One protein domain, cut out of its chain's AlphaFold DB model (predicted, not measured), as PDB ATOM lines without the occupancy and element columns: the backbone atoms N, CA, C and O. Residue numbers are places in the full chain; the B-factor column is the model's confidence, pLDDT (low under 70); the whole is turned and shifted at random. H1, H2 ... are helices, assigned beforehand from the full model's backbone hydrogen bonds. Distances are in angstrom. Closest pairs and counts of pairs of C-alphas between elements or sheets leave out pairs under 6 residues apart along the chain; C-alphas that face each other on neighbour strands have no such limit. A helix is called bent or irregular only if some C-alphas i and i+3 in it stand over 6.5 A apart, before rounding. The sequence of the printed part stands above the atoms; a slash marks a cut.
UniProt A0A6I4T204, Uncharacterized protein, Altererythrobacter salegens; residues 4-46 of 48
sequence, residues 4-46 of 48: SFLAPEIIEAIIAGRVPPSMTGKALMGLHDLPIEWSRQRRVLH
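What this domain is: This is residues 4 to 46 of the 48 residues of an uncharacterized protein of Altererythrobacter salegens (UniProt A0A6I4T204). Three short helices, H1, H2 and H3, stand at the corners of an open triangle, and the chain goes once round it, with H3 coming back near H1. Residues 16 to 24 and 31 to 37 make much of the ring between them, and no two of the helices touch. The printed part has 43 residues with three named helices, in the order H1, H2, H3, and no named strand; the class is all helix, though under half of the residues, 21 of 43, are in named elements. The whole is compact, with a radius of gyration of the C-alphas of 9.5 A, and its C-alphas span 23 by 19 by 19 A along their three main axes.

How they stand to each other: The longest helix by residues is H1, residues 8 to 15, and it touches no helix. H2, residues 25 to 30, is close to H1 but not clearly touching, with 1 pair of C-alphas within 8 A. Their closest C-alphas are those of Ile 14 and Gly 25, 7.7 A apart, while their centres are 13.4 A apart. The lines of H1 and H2 stand at a steep tilt of 65 degrees, and they run opposite ways. H3, residues 38 to 44, is near H1, with 6 pairs of C-alphas within 10 A but no pair within 8 A. H2 and H3 are apart, with no C-alpha of the one within 8 A of the other. In H1 and H2 every O i to N i+4 pair is within hydrogen-bond range; in H3 it is 2 of 3. No helix is bent or irregular.

Where its parts are: H1 begins at Pro 8, with its C-alpha at (12.614, -36.625, 5.210), and runs 10.6 A from first to last C-alpha, ending at Ile 15. H2 runs 8.7 A from Gly 25, with its C-alpha at (8.861, -26.146, 12.326), to Gly 30. H3 runs 9.8 A from Trp 38 to Val 44, whose C-alpha is at (-1.932, -32.657, 4.874).

The domain as a whole: The two C-alphas farthest apart are those of Ala 16 and Asp 33, 24.3 A, and the first and last printed C-alphas, those of Ser 4 and His 46, are 19.2 A apart. The outline is rounded. The printed part runs from residue 4 to residue 46 and has no cut. The link from H1 to H2, 9 residues, and the link from H2 to H3, 7 residues, are both short. The mean pLDDT of the printed part is 75.9; it is under 70 at residue 4, residues 20 to 22, residues 24 to 27, residue 30 and residue 32.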
ATOM      1  N   SER A   4      11.656 -35.566  14.257       68.19
ATOM      2  CA  SER A   4      12.051 -36.922  13.854       68.19
ATOM      3  C   SER A   4      10.935 -37.745  13.201       68.19
ATOM      4  O   SER A   4      11.227 -38.741  12.553       68.19
ATOM      5  N   PHE A   5       9.669 -37.370  13.407       76.50
ATOM      6  CA  PHE A   5       8.516 -38.061  12.826       76.50
ATOM      7  C   PHE A   5       8.078 -37.491  11.475       76.50
ATOM      8  O   PHE A   5       7.172 -38.048  10.859       76.50
ATOM      9  N   LEU A   6       8.683 -36.392  11.019       78.62
ATOM     10  CA  LEU A   6       8.406 -35.841   9.698       78.62
ATOM     11  C   LEU A   6       9.061 -36.695   8.617       78.62
ATOM     12  O   LEU A   6      10.187 -37.166   8.786       78.62
ATOM     13  N   ALA A   7       8.373 -36.837   7.488       83.81
ATOM     14  CA  ALA A   7       8.979 -37.402   6.295       83.81
ATOM     15  C   ALA A   7      10.244 -36.600   5.912       83.81
ATOM     16  O   ALA A   7      10.234 -35.364   5.981       83.81
ATOM     17  N   PRO A   8      11.333 -37.273   5.498       82.44
ATOM     18  CA  PRO A   8      12.614 -36.625   5.210       82.44
ATOM     19  C   PRO A   8      12.505 -35.521   4.149       82.44
ATOM     20  O   PRO A   8      13.102 -34.462   4.311       82.44
ATOM     21  N   GLU A   9      11.653 -35.698   3.138       82.06
ATOM     22  CA  GLU A   9      11.351 -34.685   2.113       82.06
ATOM     23  C   GLU A   9      10.815 -33.361   2.691       82.06
ATOM     24  O   GLU A   9      11.123 -32.284   2.186       82.06
ATOM     25  N   ILE A  10      10.057 -33.418   3.792       78.12
ATOM     26  CA  ILE A  10       9.521 -32.237   4.481       78.12
ATOM     27  C   ILE A  10      10.664 -31.508   5.182       78.12
ATOM     28  O   ILE A  10      10.756 -30.284   5.118       78.12
ATOM     29  N   ILE A  11      11.549 -32.259   5.842       80.12
ATOM     30  CA  ILE A  11      12.729 -31.705   6.509       80.12
ATOM     31  C   ILE A  11      13.639 -31.035   5.476       80.12
ATOM     32  O   ILE A  11      14.052 -29.895   5.679       80.12
ATOM     33  N   GLU A  12      13.885 -31.688   4.341       84.00
ATOM     34  CA  GLU A  12      14.646 -31.113   3.233       84.00
ATOM     35  C   GLU A  12      13.981 -29.858   2.663       84.00
ATOM     36  O   GLU A  12      14.662 -28.861   2.441       84.00
ATOM     37  N   ALA A  13      12.658 -29.854   2.480       80.12
ATOM     38  CA  ALA A  13      11.928 -28.687   1.990       80.12
ATOM     39  C   ALA A  13      11.980 -27.504   2.972       80.12
ATOM     40  O   ALA A  13      12.083 -26.355   2.536       80.12
ATOM     41  N   ILE A  14      11.948 -27.771   4.283       78.31
ATOM     42  CA  ILE A  14      12.124 -26.754   5.331       78.31
ATOM     43  C   ILE A  14      13.536 -26.173   5.270       78.31
ATOM     44  O   ILE A  14      13.690 -24.954   5.250       78.31
ATOM     45  N   ILE A  15      14.562 -27.028   5.208       79.00
ATOM     46  CA  ILE A  15      15.968 -26.602   5.139       79.00
ATOM     47  C   ILE A  15      16.237 -25.825   3.844       79.00
ATOM     48  O   ILE A  15      16.929 -24.812   3.862       79.00
ATOM     49  N   ALA A  16      15.654 -26.263   2.727       82.19
ATOM     50  CA  ALA A  16      15.791 -25.627   1.422       82.19
ATOM     51  C   ALA A  16      14.936 -24.356   1.258       82.19
ATOM     52  O   ALA A  16      14.980 -23.743   0.193       82.19
ATOM     53  N   GLY A  17      14.127 -23.978   2.256       75.19
ATOM     54  CA  GLY A  17      13.236 -22.815   2.180       75.19
ATOM     55  C   GLY A  17      12.140 -22.934   1.113       75.19
ATOM     56  O   GLY A  17      11.623 -21.923   0.649       75.19
ATOM     57  N   ARG A  18      11.799 -24.162   0.698       78.12
ATOM     58  CA  ARG A  18      10.769 -24.445  -0.319       78.12
ATOM     59  C   ARG A  18       9.360 -24.524   0.264       78.12
ATOM     60  O   ARG A  18       8.390 -24.575  -0.486       78.12
ATOM     61  N   VAL A  19       9.240 -24.568   1.589       71.25
ATOM     62  CA  VAL A  19       7.949 -24.527   2.282       71.25
ATOM     63  C   VAL A  19       7.438 -23.086   2.401       71.25
ATOM     64  O   VAL A  19       8.246 -22.159   2.500       71.25
ATOM     65  N   PRO A  20       6.108 -22.868   2.436       69.19
ATOM     66  CA  PRO A  20       5.546 -21.547   2.686       69.19
ATOM     67  C   PRO A  20       6.117 -20.942   3.979       69.19
ATOM     68  O   PRO A  20       6.329 -21.679   4.945       69.19
ATOM     69  N   PRO A  21       6.300 -19.612   4.072       65.12
ATOM     70  CA  PRO A  21       6.803 -18.960   5.289       65.12
ATOM     71  C   PRO A  21       5.905 -19.195   6.518       65.12
ATOM     72  O   PRO A  21       6.346 -19.059   7.657       65.12
ATOM     73  N   SER A  22       4.652 -19.593   6.306       63.44
ATOM     74  CA  SER A  22       3.699 -20.025   7.331       63.44
ATOM     75  C   SER A  22       3.903 -21.471   7.810       63.44
ATOM     76  O   SER A  22       3.364 -21.841   8.848       63.44
ATOM     77  N   MET A  23       4.703 -22.283   7.117       70.00
ATOM     78  CA  MET A  23       4.907 -23.712   7.371       70.00
ATOM     79  C   MET A  23       6.289 -23.982   7.985       70.00
ATOM     80  O   MET A  23       7.081 -24.799   7.523       70.00
ATOM     81  N   THR A  24       6.587 -23.244   9.054       68.88
ATOM     82  CA  THR A  24       7.814 -23.408   9.843       68.88
ATOM     83  C   THR A  24       7.718 -24.619  10.771       68.88
ATOM     84  O   THR A  24       6.624 -25.075  11.110       68.88
ATOM     85  N   GLY A  25       8.853 -25.097  11.295       69.25
ATOM     86  CA  GLY A  25       8.861 -26.146  12.326       69.25
ATOM     87  C   GLY A  25       7.974 -25.817  13.539       69.25
ATOM     88  O   GLY A  25       7.396 -26.718  14.139       69.25
ATOM     89  N   LYS A  26       7.786 -24.529  13.859       68.25
ATOM     90  CA  LYS A  26       6.853 -24.065  14.899       68.25
ATOM     91  C   LYS A  26       5.385 -24.240  14.503       68.25
ATOM     92  O   LYS A  26       4.595 -24.661  15.341       68.25
ATOM     93  N   ALA A  27       5.030 -23.969  13.248       69.56
ATOM     94  CA  ALA A  27       3.691 -24.243  12.731       69.56
ATOM     95  C   ALA A  27       3.395 -25.750  12.715       69.56
ATOM     96  O   ALA A  27       2.329 -26.165  13.153       69.56
ATOM     97  N   LEU A  28       4.377 -26.574  12.332       72.31
ATOM     98  CA  LEU A  28       4.264 -28.038  12.371       72.31
ATOM     99  C   LEU A  28       4.117 -28.578  13.797       72.31
ATOM    100  O   LEU A  28       3.344 -29.499  14.025       72.31
ATOM    101  N   MET A  29       4.804 -27.981  14.775       70.31
ATOM    102  CA  MET A  29       4.615 -28.325  16.190       70.31
ATOM    103  C   MET A  29       3.220 -27.959  16.718       70.31
ATOM    104  O   MET A  29       2.772 -28.580  17.678       70.31
ATOM    105  N   GLY A  30       2.546 -26.980  16.103       69.19
ATOM    106  CA  GLY A  30       1.163 -26.606  16.408       69.19
ATOM    107  C   GLY A  30       0.109 -27.487  15.727       69.19
ATOM    108  O   GLY A  30      -1.043 -27.487  16.157       69.19
ATOM    109  N   LEU A  31       0.485 -28.269  14.708       70.50
ATOM    110  CA  LEU A  31      -0.387 -29.270  14.094       70.50
ATOM    111  C   LEU A  31      -0.487 -30.484  15.024       70.50
ATOM    112  O   LEU A  31       0.198 -31.489  14.852       70.50
ATOM    113  N   HIS A  32      -1.358 -30.386  16.028       64.62
ATOM    114  CA  HIS A  32      -1.666 -31.489  16.945       64.62
ATOM    115  C   HIS A  32      -2.204 -32.742  16.229       64.62
ATOM    116  O   HIS A  32      -2.127 -33.831  16.790       64.62
ATOM    117  N   ASP A  33      -2.698 -32.594  14.996       70.19
ATOM    118  CA  ASP A  33      -3.289 -33.666  14.188       70.19
ATOM    119  C   ASP A  33      -2.365 -34.160  13.060       70.19
ATOM    120  O   ASP A  33      -2.819 -34.810  12.120       70.19
ATOM    121  N   LEU A  34      -1.062 -33.838  13.091       76.38
ATOM    122  CA  LEU A  34      -0.177 -34.309  12.026       76.38
ATOM    123  C   LEU A  34      -0.029 -35.843  12.118       76.38
ATOM    124  O   LEU A  34       0.486 -36.356  13.115       76.38
ATOM    125  N   PRO A  35      -0.458 -36.598  11.092       78.38
ATOM    126  CA  PRO A  35      -0.425 -38.052  11.134       78.38
ATOM    127  C   PRO A  35       1.016 -38.567  11.150       78.38
ATOM    128  O   PRO A  35       1.894 -37.981  10.528       78.38
ATOM    129  N   ILE A  36       1.272 -39.695  11.814       80.06
ATOM    130  CA  ILE A  36       2.603 -40.333  11.813       80.06
ATOM    131  C   ILE A  36       2.949 -40.885  10.419       80.06
ATOM    132  O   ILE A  36       4.095 -40.811   9.989       80.06
ATOM    133  N   GLU A  37       1.943 -41.365   9.685       85.94
ATOM    134  CA  GLU A  37       2.106 -41.911   8.337       85.94
ATOM    135  C   GLU A  37       2.558 -40.844   7.332       85.94
ATOM    136  O   GLU A  37       1.807 -39.918   7.008       85.94
ATOM    137  N   TRP A  38       3.753 -41.011   6.763       84.38
ATOM    138  CA  TRP A  38       4.366 -40.050   5.838       84.38
ATOM    139  C   TRP A  38       3.506 -39.754   4.606       84.38
ATOM    140  O   TRP A  38       3.308 -38.593   4.254       84.38
ATOM    141  N   SER A  39       2.897 -40.776   4.002       83.44
ATOM    142  CA  SER A  39       1.975 -40.608   2.866       83.44
ATOM    143  C   SER A  39       0.775 -39.716   3.203       83.44
ATOM    144  O   SER A  39       0.196 -39.070   2.327       83.44
ATOM    145  N   ARG A  40       0.375 -39.681   4.480       83.25
ATOM    146  CA  ARG A  40      -0.701 -38.821   4.972       83.25
ATOM    147  C   ARG A  40      -0.178 -37.430   5.332       83.25
ATOM    148  O   ARG A  40      -0.868 -36.459   5.041       83.25
ATOM    149  N   GLN A  41       1.040 -37.318   5.873       81.81
ATOM    150  CA  GLN A  41       1.708 -36.029   6.102       81.81
ATOM    151  C   GLN A  41       1.839 -35.234   4.806       81.81
ATOM    152  O   GLN A  41       1.459 -34.070   4.773       81.81
ATOM    153  N   ARG A  42       2.282 -35.878   3.721       79.94
ATOM    154  CA  ARG A  42       2.403 -35.260   2.391       79.94
ATOM    155  C   ARG A  42       1.092 -34.659   1.898       79.94
ATOM    156  O   ARG A  42       1.080 -33.530   1.422       79.94
ATOM    157  N   ARG A  43      -0.028 -35.369   2.091       80.88
ATOM    158  CA  ARG A  43      -1.366 -34.850   1.760       80.88
ATOM    159  C   ARG A  43      -1.756 -33.654   2.620       80.88
ATOM    160  O   ARG A  43      -2.215 -32.663   2.073       80.88
ATOM    161  N   VAL A  44      -1.573 -33.741   3.938       79.00
ATOM    162  CA  VAL A  44      -1.932 -32.657   4.874       79.00
ATOM    163  C   VAL A  44      -1.103 -31.398   4.614       79.00
ATOM    164  O   VAL A  44      -1.602 -30.282   4.726       79.00
ATOM    165  N   LEU A  45       0.160 -31.580   4.240       77.31
ATOM    166  CA  LEU A  45       1.107 -30.504   3.977       77.31
ATOM    167  C   LEU A  45       1.136 -30.066   2.505       77.31
ATOM    168  O   LEU A  45       1.876 -29.147   2.168       77.31
ATOM    169  N   HIS A  46       0.328 -30.700   1.647       73.00
ATOM    170  CA  HIS A  46       0.272 -30.480   0.197       73.00
ATOM    171  C   HIS A  46       1.648 -30.522  -0.490       73.00
ATOM    172  O   HIS A  46       1.910 -29.772  -1.429       73.00
TER     173      HIS A  46